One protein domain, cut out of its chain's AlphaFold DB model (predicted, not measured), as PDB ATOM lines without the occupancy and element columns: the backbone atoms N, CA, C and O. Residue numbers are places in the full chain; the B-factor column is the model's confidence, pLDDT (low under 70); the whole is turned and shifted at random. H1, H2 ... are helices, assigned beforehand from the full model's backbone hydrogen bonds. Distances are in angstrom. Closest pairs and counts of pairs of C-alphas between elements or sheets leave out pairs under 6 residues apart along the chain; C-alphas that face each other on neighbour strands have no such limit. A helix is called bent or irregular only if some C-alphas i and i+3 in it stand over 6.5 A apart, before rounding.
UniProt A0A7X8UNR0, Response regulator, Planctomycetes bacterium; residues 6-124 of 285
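Overview. This is residues 6 to 124 of the 285 residues of the protein "Response regulator" of Planctomycetes bacterium (UniProt A0A7X8UNR0). Four helices, H2, H3, H4 and H5, stand side by side in an up-and-down bundle, each running against the one before it, and a short fifth helix, H1, lies over H4 and H5 on the side away from H2 and H3. From H1 the chain takes a long way without a named element, residues 14 to 28, along the outside of the bundle to the first residue of H2. The printed part has 119 residues with five named helices, H1 to H5 in chain order, and no named strand; the class is all helix. It is compact, with a radius of gyration of the C-alphas of 14.1 A, and elongated, spanning 44 by 27 by 20 A.

Along the chain. H1 is residues 6 to 13, 10.5 A from first to last C-alpha, beginning at C-alpha 6 (-110.569, 13.747, 1.455). H2, the longest helix by residues, is residues 29 to 51, 33.2 A, beginning at C-alpha 29 (-112.605, 5.596, -34.887). H3 is residues 57 to 78, 32.5 A, with a kink of 43 degrees near residue 64. H4 is residues 82 to 94, 18.3 A. H5 is residues 101 to 122, 31.2 A, ending at C-alpha 122 (-112.406, 1.658, -24.497). H3 and H5 are irregular: C-alphas 60 and 63 are 7.3 A apart, and C-alphas 102 and 105 are 7.2 A apart.

Arrangement. H2 and H3 form a hairpin and touch, their closest C-alphas those of Val 50 and Leu 58 at 5.7 A, with a shallow tilt of 13 degrees. H3 and H4, the next hairpin, touch at the C-alphas of Lys 73 and Ser 85, 4.2 A apart, with a shallow tilt of 28 degrees. H4 and H5, also a hairpin, only just touch, with 3 pairs of C-alphas within 8 A, the closest those of Val 84 and Val 115 at 6.8 A. H5 touches H2, opposite ways at a shallow tilt of 24 degrees, closest at the C-alphas of Ile 36 and Leu 119, 6.0 A apart. H5 touches H3 with residues 101 to 105 alone, the closest C-alphas being those of Ala 59 and Ala 101 at 5.1 A. H2 and H4 are apart. H1 touches H4, closest at the C-alphas of Ile 8 and Glu 90, 7.2 A apart, opposite ways at a shallow tilt of 13 degrees. H1 and H5 only just touch, with 3 pairs within 8 A, the closest C-alphas those of Asn 9 and Val 107 at 7.3 A. In H1, H2 and H4 every O i to N i+4 pair is within hydrogen-bond range; in H3 and in H5 15 of 18 are.

Size, cuts and confidence. The two C-alphas farthest apart, those of Asp 26 and Ala 55, are 45.5 A apart. The printed part has no cut. The link from H1 to H2 is long, with 15 residues. The mean pLDDT of the printed part is 74.7, and 33 residues are under 70, among them residues 19 to 34, 74 to 80 and 98 to 102.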
ATOM      1  N   ASN A   6    -109.303  14.395   1.115       74.75
ATOM      2  CA  ASN A   6    -110.569  13.747   1.455       74.75
ATOM      3  C   ASN A   6    -111.683  14.125   0.474       74.75
ATOM      4  O   ASN A   6    -112.416  13.246   0.025       74.75
ATOM      5  N   SER A   7    -111.769  15.398   0.082       78.12
ATOM      6  CA  SER A   7    -112.730  15.874  -0.916       78.12
ATOM      7  C   SER A   7    -112.535  15.208  -2.279       78.12
ATOM      8  O   SER A   7    -113.513  14.954  -2.977       78.12
ATOM      9  N   ILE A   8    -111.293  14.928  -2.677       80.88
ATOM     10  CA  ILE A   8    -111.012  14.299  -3.978       80.88
ATOM     11  C   ILE A   8    -111.250  12.808  -3.917       80.88
ATOM     12  O   ILE A   8    -111.815  12.256  -4.850       80.88
ATOM     13  N   ASN A   9    -110.875  12.153  -2.822       76.12
ATOM     14  CA  ASN A   9    -111.176  10.740  -2.631       76.12
ATOM     15  C   ASN A   9    -112.692  10.495  -2.605       76.12
ATOM     16  O   ASN A   9    -113.165   9.556  -3.243       76.12
ATOM     17  N   ASP A  10    -113.465  11.367  -1.946       74.88
ATOM     18  CA  ASP A  10    -114.932  11.327  -1.985       74.88
ATOM     19  C   ASP A  10    -115.463  11.531  -3.414       74.88
ATOM     20  O   ASP A  10    -116.308  10.759  -3.870       74.88
ATOM     21  N   PHE A  11    -114.920  12.495  -4.164       80.06
ATOM     22  CA  PHE A  11    -115.265  12.681  -5.575       80.06
ATOM     23  C   PHE A  11    -114.936  11.443  -6.428       80.06
ATOM     24  O   PHE A  11    -115.792  10.966  -7.174       80.06
ATOM     25  N   MET A  12    -113.727  10.888  -6.296       79.12
ATOM     26  CA  MET A  12    -113.275   9.711  -7.040       79.12
ATOM     27  C   MET A  12    -114.120   8.478  -6.721       79.12
ATOM     28  O   MET A  12    -114.411   7.694  -7.619       79.12
ATOM     29  N   SER A  13    -114.592   8.333  -5.479       74.88
ATOM     30  CA  SER A  13    -115.493   7.237  -5.096       74.88
ATOM     31  C   SER A  13    -116.857   7.289  -5.797       74.88
ATOM     32  O   SER A  13    -117.521   6.263  -5.933       74.88
ATOM     33  N   LYS A  14    -117.265   8.475  -6.270       79.94
ATOM     34  CA  LYS A  14    -118.531   8.730  -6.977       79.94
ATOM     35  C   LYS A  14    -118.376   8.724  -8.496       79.94
ATOM     36  O   LYS A  14    -119.354   8.958  -9.209       79.94
ATOM     37  N   LEU A  15    -117.163   8.506  -9.005       73.50
ATOM     38  CA  LEU A  15    -116.935   8.417 -10.438       73.50
ATOM     39  C   LEU A  15    -117.669   7.203 -11.030       73.50
ATOM     40  O   LEU A  15    -117.729   6.143 -10.402       73.50
ATOM     41  N   PRO A  16    -118.243   7.343 -12.239       66.12
ATOM     42  CA  PRO A  16    -118.917   6.237 -12.898       66.12
ATOM     43  C   PRO A  16    -117.921   5.125 -13.230       66.12
ATOM     44  O   PRO A  16    -116.751   5.376 -13.509       66.12
ATOM     45  N   GLN A  17    -118.396   3.884 -13.233       72.06
ATOM     46  CA  GLN A  17    -117.553   2.753 -13.599       72.06
ATOM     47  C   GLN A  17    -117.126   2.845 -15.084       72.06
ATOM     48  O   GLN A  17    -117.912   3.313 -15.911       72.06
ATOM     49  N   PRO A  18    -115.903   2.418 -15.450       70.62
ATOM     50  CA  PRO A  18    -115.410   2.457 -16.831       70.62
ATOM     51  C   PRO A  18    -116.361   1.846 -17.866       70.62
ATOM     52  O   PRO A  18    -116.458   2.338 -18.984       70.62
ATOM     53  N   GLU A  19    -117.108   0.814 -17.483       65.19
ATOM     54  CA  GLU A  19    -117.946   0.001 -18.363       65.19
ATOM     55  C   GLU A  19    -119.203   0.731 -18.857       65.19
ATOM     56  O   GLU A  19    -119.829   0.309 -19.828       65.19
ATOM     57  N   VAL A  20    -119.578   1.836 -18.203       59.19
ATOM     58  CA  VAL A  20    -120.655   2.720 -18.677       59.19
ATOM     59  C   VAL A  20    -120.126   3.882 -19.519       59.19
ATOM     60  O   VAL A  20    -120.908   4.722 -19.963       59.19
ATOM     61  N   MET A  21    -118.810   3.956 -19.737       67.38
ATOM     62  CA  MET A  21    -118.210   4.979 -20.579       67.38
ATOM     63  C   MET A  21    -118.178   4.548 -22.032       67.38
ATOM     64  O   MET A  21    -117.800   3.434 -22.380       67.38
ATOM     65  N   ALA A  22    -118.494   5.493 -22.897       58.28
ATOM     66  CA  ALA A  22    -118.262   5.370 -24.314       58.28
ATOM     67  C   ALA A  22    -117.709   6.697 -24.813       58.28
ATOM     68  O   ALA A  22    -118.030   7.758 -24.271       58.28
ATOM     69  N   PHE A  23    -116.906   6.633 -25.871       51.53
ATOM     70  CA  PHE A  23    -116.680   7.813 -26.688       51.53
ATOM     71  C   PHE A  23    -118.010   8.386 -27.138       51.53
ATOM     72  O   PHE A  23    -118.970   7.637 -27.368       51.53
ATOM     73  N   SER A  24    -118.039   9.701 -27.329       50.41
ATOM     74  CA  SER A  24    -119.180  10.294 -27.997       50.41
ATOM     75  C   SER A  24    -119.386   9.578 -29.344       50.41
ATOM     76  O   SER A  24    -118.405   9.311 -30.055       50.41
ATOM     77  N   PRO A  25    -120.623   9.181 -29.696       44.06
ATOM     78  CA  PRO A  25    -120.883   8.346 -30.870       44.06
ATOM     79  C   PRO A  25    -120.353   8.932 -32.188       44.06
ATOM     80  O   PRO A  25    -120.125   8.193 -33.143       44.06
ATOM     81  N   ASP A  26    -120.157  10.247 -32.223       42.75
ATOM     82  CA  ASP A  26    -119.676  11.084 -33.319       42.75
ATOM     83  C   ASP A  26    -118.146  11.222 -33.411       42.75
ATOM     84  O   ASP A  26    -117.654  11.723 -34.421       42.75
ATOM     85  N   VAL A  27    -117.388  10.736 -32.422       45.97
ATOM     86  CA  VAL A  27    -115.921  10.675 -32.505       45.97
ATOM     87  C   VAL A  27    -115.545   9.598 -33.518       45.97
ATOM     88  O   VAL A  27    -115.932   8.441 -33.351       45.97
ATOM     89  N   GLU A  28    -114.798   9.946 -34.563       53.12
ATOM     90  CA  GLU A  28    -114.326   8.981 -35.562       53.12
ATOM     91  C   GLU A  28    -113.393   7.939 -34.931       53.12
ATOM     92  O   GLU A  28    -112.607   8.255 -34.044       53.12
ATOM     93  N   GLU A  29    -113.422   6.699 -35.420       57.75
ATOM     94  CA  GLU A  29    -112.605   5.596 -34.887       57.75
ATOM     95  C   GLU A  29    -111.105   5.928 -34.829       57.75
ATOM     96  O   GLU A  29    -110.439   5.617 -33.844       57.75
ATOM     97  N   LYS A  30    -110.588   6.651 -35.830       54.62
ATOM     98  CA  LYS A  30    -109.199   7.124 -35.850       54.62
ATOM     99  C   LYS A  30    -108.895   8.090 -34.699       54.62
ATOM    100  O   LYS A  30    -107.857   7.964 -34.063       54.62
ATOM    101  N   VAL A  31    -109.812   9.015 -34.416       52.56
ATOM    102  CA  VAL A  31    -109.686   9.986 -33.318       52.56
ATOM    103  C   VAL A  31    -109.802   9.282 -31.967       52.56
ATOM    104  O   VAL A  31    -109.072   9.617 -31.042       52.56
ATOM    105  N   ARG A  32    -110.657   8.256 -31.853       69.31
ATOM    106  CA  ARG A  32    -110.723   7.398 -30.656       69.31
ATOM    107  C   ARG A  32    -109.386   6.704 -30.405       69.31
ATOM    108  O   ARG A  32    -108.886   6.742 -29.288       69.31
ATOM    109  N   ALA A  33    -108.803   6.099 -31.440       62.28
ATOM    110  CA  ALA A  33    -107.518   5.408 -31.342       62.28
ATOM    111  C   ALA A  33    -106.368   6.366 -30.981       62.28
ATOM    112  O   ALA A  33    -105.547   6.047 -30.125       62.28
ATOM    113  N   GLU A  34    -106.339   7.553 -31.592       62.69
ATOM    114  CA  GLU A  34    -105.348   8.596 -31.303       62.69
ATOM    115  C   GLU A  34    -105.486   9.128 -29.871       62.69
ATOM    116  O   GLU A  34    -104.492   9.206 -29.153       62.69
ATOM    117  N   PHE A  35    -106.717   9.378 -29.411       77.19
ATOM    118  CA  PHE A  35    -106.993   9.742 -28.022       77.19
ATOM    119  C   PHE A  35    -106.503   8.673 -27.042       77.19
ATOM    120  O   PHE A  35    -105.848   9.007 -26.056       77.19
ATOM    121  N   ILE A  36    -106.811   7.396 -27.298       74.31
ATOM    122  CA  ILE A  36    -106.401   6.285 -26.427       74.31
ATOM    123  C   ILE A  36    -104.880   6.241 -26.311       74.31
ATOM    124  O   ILE A  36    -104.362   6.197 -25.198       74.31
ATOM    125  N   SER A  37    -104.183   6.277 -27.450       73.50
ATOM    126  CA  SER A  37    -102.720   6.227 -27.492       73.50
ATOM    127  C   SER A  37    -102.103   7.420 -26.764       73.50
ATOM    128  O   SER A  37    -101.287   7.240 -25.869       73.50
ATOM    129  N   CYS A  38    -102.536   8.638 -27.095       70.50
ATOM    130  CA  CYS A  38    -101.974   9.859 -26.531       70.50
ATOM    131  C   CYS A  38    -102.265   9.990 -25.027       70.50
ATOM    132  O   CYS A  38    -101.402  10.390 -24.250       70.50
ATOM    133  N   THR A  39    -103.465   9.597 -24.587       78.00
ATOM    134  CA  THR A  39    -103.809   9.612 -23.160       78.00
ATOM    135  C   THR A  39    -103.019   8.561 -22.384       78.00
ATOM    136  O   THR A  39    -102.644   8.824 -21.247       78.00
ATOM    137  N   ALA A  40    -102.729   7.395 -22.972       80.00
ATOM    138  CA  ALA A  40    -101.872   6.395 -22.336       80.00
ATOM    139  C   ALA A  40    -100.455   6.942 -22.094       80.00
ATOM    140  O   ALA A  40     -99.980   6.876 -20.960       80.00
ATOM    141  N   ASP A  41     -99.849   7.578 -23.102       74.69
ATOM    142  CA  ASP A  41     -98.520   8.200 -22.993       74.69
ATOM    143  C   ASP A  41     -98.486   9.277 -21.892       74.69
ATOM    144  O   ASP A  41     -97.595   9.298 -21.043       74.69
ATOM    145  N   HIS A  42     -99.503  10.144 -21.845       83.62
ATOM    146  CA  HIS A  42     -99.618  11.181 -20.816       83.62
ATOM    147  C   HIS A  42     -99.786  10.611 -19.398       83.62
ATOM    148  O   HIS A  42     -99.321  11.199 -18.420       83.62
ATOM    149  N   ILE A  43    -100.457   9.469 -19.257       84.88
ATOM    150  CA  ILE A  43    -100.640   8.814 -17.962       84.88
ATOM    151  C   ILE A  43     -99.336   8.159 -17.480       84.88
ATOM    152  O   ILE A  43     -99.029   8.231 -16.286       84.88
ATOM    153  N   GLU A  44     -98.543   7.587 -18.386       84.81
ATOM    154  CA  GLU A  44     -97.187   7.116 -18.079       84.81
ATOM    155  C   GLU A  44     -96.251   8.279 -17.704       84.81
ATOM    156  O   GLU A  44     -95.465   8.158 -16.759       84.81
ATOM    157  N   GLU A  45     -96.380   9.438 -18.366       85.88
ATOM    158  CA  GLU A  45     -95.658  10.666 -18.002       85.88
ATOM    159  C   GLU A  45     -95.989  11.094 -16.561       85.88
ATOM    160  O   GLU A  45     -95.077  11.335 -15.768       85.88
ATOM    161  N   ILE A  46     -97.273  11.114 -16.176       85.31
ATOM    162  CA  ILE A  46     -97.691  11.436 -14.800       85.31
ATOM    163  C   ILE A  46     -97.080  10.456 -13.790       85.31
ATOM    164  O   ILE A  46     -96.574  10.892 -12.757       85.31
ATOM    165  N   GLU A  47     -97.094   9.151 -14.063       86.88
ATOM    166  CA  GLU A  47     -96.483   8.158 -13.172       86.88
ATOM    167  C   GLU A  47     -94.974   8.373 -13.019       86.88
ATOM    168  O   GLU A  47     -94.463   8.367 -11.899       86.88
ATOM    169  N   SER A  48     -94.268   8.623 -14.124       86.12
ATOM    170  CA  SER A  48     -92.833   8.913 -14.104       86.12
ATOM    171  C   SER A  48     -92.518  10.147 -13.255       86.12
ATOM    172  O   SER A  48     -91.620  10.115 -12.409       86.12
ATOM    173  N   LEU A  49     -93.307  11.215 -13.417       86.50
ATOM    174  CA  LEU A  49     -93.189  12.448 -12.639       86.50
ATOM    175  C   LEU A  49     -93.490  12.218 -11.150       86.50
ATOM    176  O   LEU A  49     -92.793  12.765 -10.295       86.50
ATOM    177  N   VAL A  50     -94.480  11.383 -10.821       86.81
ATOM    178  CA  VAL A  50     -94.826  11.051  -9.428       86.81
ATOM    179  C   VAL A  50     -93.740  10.212  -8.751       86.81
ATOM    180  O   VAL A  50     -93.422  10.451  -7.586       86.81
ATOM    181  N   MET A  51     -93.143   9.264  -9.472       82.44
ATOM    182  CA  MET A  51     -92.105   8.363  -8.952       82.44
ATOM    183  C   MET A  51     -90.698   8.984  -8.945       82.44
ATOM    184  O   MET A  51     -89.744   8.355  -8.477       82.44
ATOM    185  N   ASN A  52     -90.541  10.208  -9.457       82.25
ATOM    186  CA  ASN A  52     -89.250  10.872  -9.577       82.25
ATOM    187  C   ASN A  52     -88.630  11.185  -8.198       82.25
ATOM    188  O   ASN A  52     -89.175  11.952  -7.403       82.25
ATOM    189  N   GLN A  53     -87.443  10.626  -7.937       72.94
ATOM    190  CA  GLN A  53     -86.698  10.786  -6.677       72.94
ATOM    191  C   GLN A  53     -85.660  11.930  -6.700       72.94
ATOM    192  O   GLN A  53     -84.811  12.012  -5.811       72.94
ATOM    193  N   ALA A  54     -85.683  12.805  -7.711       74.31
ATOM    194  CA  ALA A  54     -84.765  13.940  -7.821       74.31
ATOM    195  C   ALA A  54     -84.971  15.000  -6.717       74.31
ATOM    196  O   ALA A  54     -85.973  15.023  -5.997       74.31
ATOM    197  N   ALA A  55     -84.006  15.918  -6.590       60.81
ATOM    198  CA  ALA A  55     -84.055  17.005  -5.614       60.81
ATOM    199  C   ALA A  55     -85.330  17.857  -5.789       60.81
ATOM    200  O   ALA A  55     -85.565  18.417  -6.856       60.81
ATOM    201  N   GLY A  56     -86.145  17.950  -4.732       67.88
ATOM    202  CA  GLY A  56     -87.453  18.621  -4.748       67.88
ATOM    203  C   GLY A  56     -88.661  17.677  -4.830       67.88
ATOM    204  O   GLY A  56     -89.777  18.123  -4.559       67.88
ATOM    205  N   GLY A  57     -88.448  16.386  -5.124       80.69
ATOM    206  CA  GLY A  57     -89.477  15.339  -5.118       80.69
ATOM    207  C   GLY A  57     -90.727  15.696  -5.929       80.69
ATOM    208  O   GLY A  57     -90.666  16.475  -6.881       80.69
ATOM    209  N   LEU A  58     -91.885  15.179  -5.506       81.75
ATOM    210  CA  LEU A  58     -93.176  15.442  -6.155       81.75
ATOM    211  C   LEU A  58     -93.516  16.939  -6.227       81.75
ATOM    212  O   LEU A  58     -94.094  17.383  -7.213       81.75
ATOM    213  N   ALA A  59     -93.125  17.731  -5.220       82.06
ATOM    214  CA  ALA A  59     -93.416  19.164  -5.164       82.06
ATOM    215  C   ALA A  59     -92.850  19.929  -6.371       82.06
ATOM    216  O   ALA A  59     -93.509  20.828  -6.891       82.06
ATOM    217  N   ALA A  60     -91.660  19.546  -6.845       83.31
ATOM    218  CA  ALA A  60     -91.035  20.147  -8.021       83.31
ATOM    219  C   ALA A  60     -91.741  19.772  -9.338       83.31
ATOM    220  O   ALA A  60     -91.663  20.530 -10.298       83.31
ATOM    221  N   GLN A  61     -92.450  18.639  -9.371       86.25
ATOM    222  CA  GLN A  61     -93.103  18.109 -10.574       86.25
ATOM    223  C   GLN A  61     -94.571  18.549 -10.709       86.25
ATOM    224  O   GLN A  61     -95.190  18.341 -11.749       86.25
ATOM    225  N   LEU A  62     -95.154  19.177  -9.679       85.62
ATOM    226  CA  LEU A  62     -96.580  19.532  -9.658       85.62
ATOM    227  C   LEU A  62     -97.003  20.434 -10.825       85.62
ATOM    228  O   LEU A  62     -98.120  20.299 -11.320       85.62
ATOM    229  N   ALA A  63     -96.137  21.347 -11.270       82.81
ATOM    230  CA  ALA A  63     -96.436  22.222 -12.403       82.81
ATOM    231  C   ALA A  63     -96.566  21.433 -13.717       82.81
ATOM    232  O   ALA A  63     -97.514  21.654 -14.473       82.81
ATOM    233  N   ASP A  64     -95.667  20.476 -13.947       84.25
ATOM    234  CA  ASP A  64     -95.677  19.628 -15.138       84.25
ATOM    235  C   ASP A  64     -96.852  18.650 -15.110       84.25
ATOM    236  O   ASP A  64     -97.590  18.549 -16.088       84.25
ATOM    237  N   ILE A  65     -97.131  18.038 -13.955       87.81
ATOM    238  CA  ILE A  65     -98.305  17.172 -13.769       87.81
ATOM    239  C   ILE A  65     -99.600  17.948 -14.054       87.81
ATOM    240  O   ILE A  65    -100.482  17.451 -14.754       87.81
ATOM    241  N   ARG A  66     -99.722  19.198 -13.579       88.31
ATOM    242  CA  ARG A  66    -100.884  20.054 -13.882       88.31
ATOM    243  C   ARG A  66    -101.016  20.348 -15.373       88.31
ATOM    244  O   ARG A  66    -102.138  20.366 -15.875       88.31
ATOM    245  N   ARG A  67     -99.903  20.567 -16.080       78.44
ATOM    246  CA  ARG A  67     -99.907  20.770 -17.535       78.44
ATOM    247  C   ARG A  67    -100.432  19.529 -18.256       78.44
ATOM    248  O   ARG A  67    -101.295  19.668 -19.116       78.44
ATOM    249  N   VAL A  68     -99.960  18.339 -17.886       82.25
ATOM    250  CA  VAL A  68    -100.413  17.077 -18.493       82.25
ATOM    251  C   VAL A  68    -101.903  16.838 -18.220       82.25
ATOM    252  O   VAL A  68    -102.665  16.571 -19.147       82.25
ATOM    253  N   LEU A  69    -102.362  17.047 -16.981       83.69
ATOM    254  CA  LEU A  69    -103.786  16.956 -16.626       83.69
ATOM    255  C   LEU A  69    -104.658  17.932 -17.427       83.69
ATOM    256  O   LEU A  69    -105.757  17.569 -17.843       83.69
ATOM    257  N   HIS A  70    -104.161  19.143 -17.684       78.88
ATOM    258  CA  HIS A  70    -104.867  20.139 -18.486       78.88
ATOM    259  C   HIS A  70    -105.079  19.694 -19.934       78.88
ATOM    260  O   HIS A  70    -106.151  19.938 -20.492       78.88
ATOM    261  N   VAL A  71    -104.083  19.025 -20.522       71.12
ATOM    262  CA  VAL A  71    -104.174  18.454 -21.872       71.12
ATOM    263  C   VAL A  71    -105.198  17.318 -21.894       71.12
ATOM    264  O   VAL A  71    -106.179  17.408 -22.630       71.12
ATOM    265  N   ILE A  72    -105.066  16.329 -20.996       79.00
ATOM    266  CA  ILE A  72    -106.012  15.200 -20.902       79.00
ATOM    267  C   ILE A  72    -107.448  15.698 -20.688       79.00
ATOM    268  O   ILE A  72    -108.385  15.178 -21.290       79.00
ATOM    269  N   LYS A  73    -107.646  16.726 -19.853       80.94
ATOM    270  CA  LYS A  73    -108.962  17.333 -19.615       80.94
ATOM    271  C   LYS A  73    -109.609  17.826 -20.908       80.94
ATOM    272  O   LYS A  73    -110.811  17.606 -21.094       80.94
ATOM    273  N   GLY A  74    -108.839  18.529 -21.739       50.81
ATOM    274  CA  GLY A  74    -109.295  19.070 -23.017       50.81
ATOM    275  C   GLY A  74    -109.664  17.955 -23.987       50.81
ATOM    276  O   GLY A  74    -110.793  17.922 -24.479       50.81
ATOM    277  N   ASP A  75    -108.761  16.994 -24.165       62.81
ATOM    278  CA  ASP A  75    -108.943  15.870 -25.085       62.81
ATOM    279  C   ASP A  75    -110.127  14.985 -24.672       62.81
ATOM    280  O   ASP A  75    -110.983  14.650 -25.489       62.81
ATOM    281  N   ALA A  76    -110.245  14.669 -23.379       64.50
ATOM    282  CA  ALA A  76    -111.353  13.885 -22.839       64.50
ATOM    283  C   ALA A  76    -112.695  14.614 -22.981       64.50
ATOM    284  O   ALA A  76    -113.716  13.981 -23.251       64.50
ATOM    285  N   GLY A  77    -112.702  15.940 -22.809       54.91
ATOM    286  CA  GLY A  77    -113.882  16.768 -23.052       54.91
ATOM    287  C   GLY A  77    -114.304  16.725 -24.521       54.91
ATOM    288  O   GLY A  77    -115.480  16.526 -24.810       54.91
ATOM    289  N   PHE A  78    -113.335  16.826 -25.432       53.59
ATOM    290  CA  PHE A  78    -113.549  16.778 -26.877       53.59
ATOM    291  C   PHE A  78    -114.135  15.443 -27.358       53.59
ATOM    292  O   PHE A  78    -115.022  15.436 -28.206       53.59
ATOM    293  N   VAL A  79    -113.695  14.311 -26.794       60.66
ATOM    294  CA  VAL A  79    -114.182  12.976 -27.194       60.66
ATOM    295  C   VAL A  79    -115.397  12.475 -26.393       60.66
ATOM    296  O   VAL A  79    -115.797  11.316 -26.526       60.66
ATOM    297  N   GLY A  80    -115.995  13.325 -25.550       54.72
ATOM    298  CA  GLY A  80    -117.201  13.014 -24.771       54.72
ATOM    299  C   GLY A  80    -116.979  12.207 -23.487       54.72
ATOM    300  O   GLY A  80    -117.941  11.781 -22.848       54.72
ATOM    301  N   LEU A  81    -115.733  12.030 -23.044       71.38
ATOM    302  CA  LEU A  81    -115.386  11.360 -21.787       71.38
ATOM    303  C   LEU A  81    -115.428  12.345 -20.609       71.38
ATOM    304  O   LEU A  81    -114.446  12.581 -19.902       71.38
ATOM    305  N   GLY A  82    -116.611  12.912 -20.362       65.31
ATOM    306  CA  GLY A  82    -116.809  13.971 -19.368       65.31
ATOM    307  C   GLY A  82    -116.424  13.587 -17.933       65.31
ATOM    308  O   GLY A  82    -116.063  14.455 -17.145       65.31
ATOM    309  N   ALA A  83    -116.457  12.299 -17.577       74.38
ATOM    310  CA  ALA A  83    -115.980  11.830 -16.275       74.38
ATOM    311  C   ALA A  83    -114.455  11.977 -16.125       74.38
ATOM    312  O   ALA A  83    -113.995  12.447 -15.088       74.38
ATOM    313  N   VAL A  84    -113.692  11.638 -17.172       81.00
ATOM    314  CA  VAL A  84    -112.230  11.803 -17.215       81.00
ATOM    315  C   VAL A  84    -111.875  13.290 -17.233       81.00
ATOM    316  O   VAL A  84    -111.045  13.730 -16.444       81.00
ATOM    317  N   SER A  85    -112.583  14.091 -18.036       72.88
ATOM    318  CA  SER A  85    -112.385  15.546 -18.076       72.88
ATOM    319  C   SER A  85    -112.622  16.207 -16.709       72.88
ATOM    320  O   SER A  85    -111.782  16.967 -16.221       72.88
ATOM    321  N   ARG A  86    -113.723  15.862 -16.023       81.62
ATOM    322  CA  ARG A  86    -113.997  16.367 -14.668       81.62
ATOM    323  C   ARG A  86    -112.946  15.910 -13.660       81.62
ATOM    324  O   ARG A  86    -112.502  16.736 -12.874       81.62
ATOM    325  N   LEU A  87    -112.515  14.649 -13.700       88.38
ATOM    326  CA  LEU A  87    -111.439  14.159 -12.835       88.38
ATOM    327  C   LEU A  87    -110.156  14.987 -13.009       88.38
ATOM    328  O   LEU A  87    -109.599  15.459 -12.021       88.38
ATOM    329  N   CYS A  88    -109.722  15.241 -14.244       86.81
ATOM    330  CA  CYS A  88    -108.537  16.060 -14.504       86.81
ATOM    331  C   CYS A  88    -108.693  17.506 -14.003       86.81
ATOM    332  O   CYS A  88    -107.759  18.059 -13.425       86.81
ATOM    333  N   HIS A  89    -109.883  18.100 -14.140       86.19
ATOM    334  CA  HIS A  89    -110.178  19.428 -13.592       86.19
ATOM    335  C   HIS A  89    -110.098  19.478 -12.055       86.19
ATOM    336  O   HIS A  89    -109.548  20.421 -11.475       86.19
ATOM    337  N   GLU A  90    -110.642  18.459 -11.388       85.75
ATOM    338  CA  GLU A  90    -110.601  18.317  -9.931       85.75
ATOM    339  C   GLU A  90    -109.158  18.188  -9.424       85.75
ATOM    340  O   GLU A  90    -108.763  18.887  -8.486       85.75
ATOM    341  N   LEU A  91    -108.341  17.383 -10.109       87.62
ATOM    342  CA  LEU A  91    -106.919  17.223  -9.809       87.62
ATOM    343  C   LEU A  91    -106.130  18.515 -10.057       87.62
ATOM    344  O   LEU A  91    -105.347  18.919  -9.203       87.62
ATOM    345  N   GLU A  92    -106.362  19.227 -11.165       85.88
ATOM    346  CA  GLU A  92    -105.727  20.532 -11.420       85.88
ATOM    347  C   GLU A  92    -105.997  21.543 -10.301       85.88
ATOM    348  O   GLU A  92    -105.104  22.310  -9.926       85.88
ATOM    349  N   THR A  93    -107.232  21.549  -9.789       84.69
ATOM    350  CA  THR A  93    -107.662  22.432  -8.699       84.69
ATOM    351  C   THR A  93    -106.962  22.066  -7.393       84.69
ATOM    352  O   THR A  93    -106.461  22.942  -6.690       84.69
ATOM    353  N   PHE A  94    -106.875  20.773  -7.087       85.31
ATOM    354  CA  PHE A  94    -106.180  20.262  -5.909       85.31
ATOM    355  C   PHE A  94    -104.688  20.567  -5.905       85.31
ATOM    356  O   PHE A  94    -104.160  21.090  -4.928       85.31
ATOM    357  N   LEU A  95    -104.011  20.307  -7.023       84.19
ATOM    358  CA  LEU A  95    -102.583  20.577  -7.159       84.19
ATOM    359  C   LEU A  95    -102.261  22.083  -7.156       84.19
ATOM    360  O   LEU A  95    -101.097  22.460  -7.048       84.19
ATOM    361  N   GLY A  96    -103.273  22.946  -7.296       78.25
ATOM    362  CA  GLY A  96    -103.154  24.394  -7.141       78.25
ATOM    363  C   GLY A  96    -103.291  24.902  -5.700       78.25
ATOM    364  O   GLY A  96    -103.134  26.102  -5.486       78.25
ATOM    365  N   CYS A  97    -103.603  24.034  -4.729       74.12
ATOM    366  CA  CYS A  97    -103.754  24.405  -3.318       74.12
ATOM    367  C   CYS A  97    -102.394  24.507  -2.595       74.12
ATOM    368  O   CYS A  97    -101.372  24.026  -3.083       74.12
ATOM    369  N   GLU A  98    -102.360  25.144  -1.419       57.72
ATOM    370  CA  GLU A  98    -101.132  25.262  -0.622       57.72
ATOM    371  C   GLU A  98    -100.688  23.884  -0.085       57.72
ATOM    372  O   GLU A  98    -101.423  23.220   0.638       57.72
ATOM    373  N   ASN A  99     -99.464  23.474  -0.435       63.12
ATOM    374  CA  ASN A  99     -98.782  22.235  -0.024       63.12
ATOM    375  C   ASN A  99     -99.446  20.878  -0.411       63.12
ATOM    376  O   ASN A  99     -99.689  20.047   0.465       63.12
ATOM    377  N   PRO A 100     -99.655  20.567  -1.710       64.31
ATOM    378  CA  PRO A 100    -100.293  19.312  -2.143       64.31
ATOM    379  C   PRO A 100     -99.381  18.081  -2.029       64.31
ATOM    380  O   PRO A 100     -99.850  16.947  -2.043       64.31
ATOM    381  N   ALA A 101     -98.061  18.277  -1.972       61.59
ATOM    382  CA  ALA A 101     -97.081  17.233  -2.274       61.59
ATOM    383  C   ALA A 101     -97.076  16.050  -1.289       61.59
ATOM    384  O   ALA A 101     -96.750  14.938  -1.691       61.59
ATOM    385  N   GLY A 102     -97.454  16.261  -0.024       66.69
ATOM    386  CA  GLY A 102     -97.522  15.182   0.973       66.69
ATOM    387  C   GLY A 102     -98.681  14.205   0.751       66.69
ATOM    388  O   GLY A 102     -98.643  13.079   1.234       66.69
ATOM    389  N   GLU A 103     -99.701  14.627   0.003       70.56
ATOM    390  CA  GLU A 103    -100.960  13.900  -0.168       70.56
ATOM    391  C   GLU A 103    -101.275  13.578  -1.635       70.56
ATOM    392  O   GLU A 103    -102.070  12.677  -1.911       70.56
ATOM    393  N   ALA A 104    -100.630  14.279  -2.570       81.12
ATOM    394  CA  ALA A 104    -100.899  14.178  -3.995       81.12
ATOM    395  C   ALA A 104    -100.429  12.875  -4.636       81.12
ATOM    396  O   ALA A 104    -101.057  12.450  -5.597       81.12
ATOM    397  N   GLY A 105     -99.388  12.222  -4.109       83.31
ATOM    398  CA  GLY A 105     -98.866  10.975  -4.681       83.31
ATOM    399  C   GLY A 105     -99.945   9.894  -4.790       83.31
ATOM    400  O   GLY A 105    -100.281   9.469  -5.891       83.31
ATOM    401  N   ASP A 106    -100.557   9.521  -3.663       81.38
ATOM    402  CA  ASP A 106    -101.604   8.489  -3.629       81.38
ATOM    403  C   ASP A 106    -102.822   8.856  -4.487       81.38
ATOM    404  O   ASP A 106    -103.411   8.001  -5.147       81.38
ATOM    405  N   VAL A 107    -103.212  10.136  -4.471       86.38
ATOM    406  CA  VAL A 107    -104.373  10.643  -5.219       86.38
ATOM    407  C   VAL A 107    -104.118  10.561  -6.721       86.38
ATOM    408  O   VAL A 107    -104.983  10.104  -7.465       86.38
ATOM    409  N   LEU A 108    -102.926  10.960  -7.171       88.62
ATOM    410  CA  LEU A 108    -102.535  10.912  -8.577       88.62
ATOM    411  C   LEU A 108    -102.404   9.476  -9.075       88.62
ATOM    412  O   LEU A 108    -102.872   9.188 -10.172       88.62
ATOM    413  N   LEU A 109    -101.848   8.568  -8.267       85.44
ATOM    414  CA  LEU A 109    -101.783   7.144  -8.611       85.44
ATOM    415  C   LEU A 109    -103.179   6.508  -8.673       85.44
ATOM    416  O   LEU A 109    -103.484   5.798  -9.623       85.44
ATOM    417  N   SER A 110    -104.070   6.844  -7.737       83.75
ATOM    418  CA  SER A 110    -105.461   6.359  -7.767       83.75
ATOM    419  C   SER A 110    -106.226   6.874  -8.994       83.75
ATOM    420  O   SER A 110    -106.970   6.131  -9.636       83.75
ATOM    421  N   ALA A 111    -106.032   8.146  -9.352       86.25
ATOM    422  CA  ALA A 111    -106.620   8.728 -10.554       86.25
ATOM    423  C   ALA A 111    -106.048   8.108 -11.836       86.25
ATOM    424  O   ALA A 111    -106.798   7.838 -12.776       86.25
ATOM    425  N   LYS A 112    -104.737   7.852 -11.860       89.31
ATOM    426  CA  LYS A 112    -104.038   7.153 -12.939       89.31
ATOM    427  C   LYS A 112    -104.638   5.765 -13.160       89.31
ATOM    428  O   LYS A 112    -105.066   5.480 -14.276       89.31
ATOM    429  N   ASP A 113    -104.777   4.960 -12.108       83.94
ATOM    430  CA  ASP A 113    -105.374   3.620 -12.187       83.94
ATOM    431  C   ASP A 113    -106.801   3.658 -12.756       83.94
ATOM    432  O   ASP A 113    -107.181   2.834 -13.593       83.94
ATOM    433  N   TYR A 114    -107.600   4.647 -12.346       86.38
ATOM    434  CA  TYR A 114    -108.942   4.841 -12.886       86.38
ATOM    435  C   TYR A 114    -108.926   5.160 -14.389       86.38
ATOM    436  O   TYR A 114    -109.630   4.502 -15.157       86.38
ATOM    437  N   VAL A 115    -108.115   6.130 -14.831       84.25
ATOM    438  CA  VAL A 115    -108.022   6.495 -16.256       84.25
ATOM    439  C   VAL A 115    -107.486   5.322 -17.081       84.25
ATOM    440  O   VAL A 115    -108.027   5.038 -18.146       84.25
ATOM    441  N   GLN A 116    -106.507   4.571 -16.570       85.69
ATOM    442  CA  GLN A 116    -106.006   3.365 -17.234       85.69
ATOM    443  C   GLN A 116    -107.099   2.308 -17.421       85.69
ATOM    444  O   GLN A 116    -107.208   1.734 -18.505       85.69
ATOM    445  N   ARG A 117    -107.956   2.079 -16.416       80.19
ATOM    446  CA  ARG A 117    -109.108   1.170 -16.560       80.19
ATOM    447  C   ARG A 117    -110.090   1.643 -17.633       80.19
ATOM    448  O   ARG A 117    -110.599   0.818 -18.387       80.19
ATOM    449  N   VAL A 118    -110.335   2.951 -17.727       80.44
ATOM    450  CA  VAL A 118    -111.166   3.542 -18.790       80.44
ATOM    451  C   VAL A 118    -110.554   3.289 -20.165       80.44
ATOM    452  O   VAL A 118    -111.242   2.782 -21.049       80.44
ATOM    453  N   LEU A 119    -109.262   3.569 -20.351       82.31
ATOM    454  CA  LEU A 119    -108.581   3.336 -21.629       82.31
ATOM    455  C   LEU A 119    -108.576   1.854 -22.019       82.31
ATOM    456  O   LEU A 119    -108.838   1.526 -23.177       82.31
ATOM    457  N   ALA A 120    -108.334   0.957 -21.061       77.94
ATOM    458  CA  ALA A 120    -108.360  -0.484 -21.289       77.94
ATOM    459  C   ALA A 120    -109.741  -0.956 -21.769       77.94
ATOM    460  O   ALA A 120    -109.826  -1.684 -22.757       77.94
ATOM    461  N   PHE A 121    -110.818  -0.493 -21.126       76.44
ATOM    462  CA  PHE A 121    -112.186  -0.800 -21.543       76.44
ATOM    463  C   PHE A 121    -112.486  -0.270 -22.955       76.44
ATOM    464  O   PHE A 121    -112.951  -1.010 -23.821       76.44
ATOM    465  N   LEU A 122    -112.155   0.996 -23.214       74.81
ATOM    466  CA  LEU A 122    -112.406   1.658 -24.497       74.81
ATOM    467  C   LEU A 122    -111.607   1.057 -25.665       74.81
ATOM    468  O   LEU A 122    -112.047   1.135 -26.809       74.81
ATOM    469  N   SER A 123    -110.471   0.421 -25.377       76.75
ATOM    470  CA  SER A 123    -109.643  -0.293 -26.360       76.75
ATOM    471  C   SER A 123    -110.162  -1.702 -26.691       76.75
ATOM    472  O   SER A 123    -109.491  -2.456 -27.392       76.75
ATOM    473  N   GLY A 124    -111.334  -2.089 -26.172       63.22
ATOM    474  CA  GLY A 124    -111.884  -3.439 -26.327       63.22
ATOM    475  C   GLY A 124    -111.269  -4.467 -25.371       63.22
ATOM    476  O   GLY A 124    -111.412  -5.671 -25.583       63.22
TER     477      GLY A 124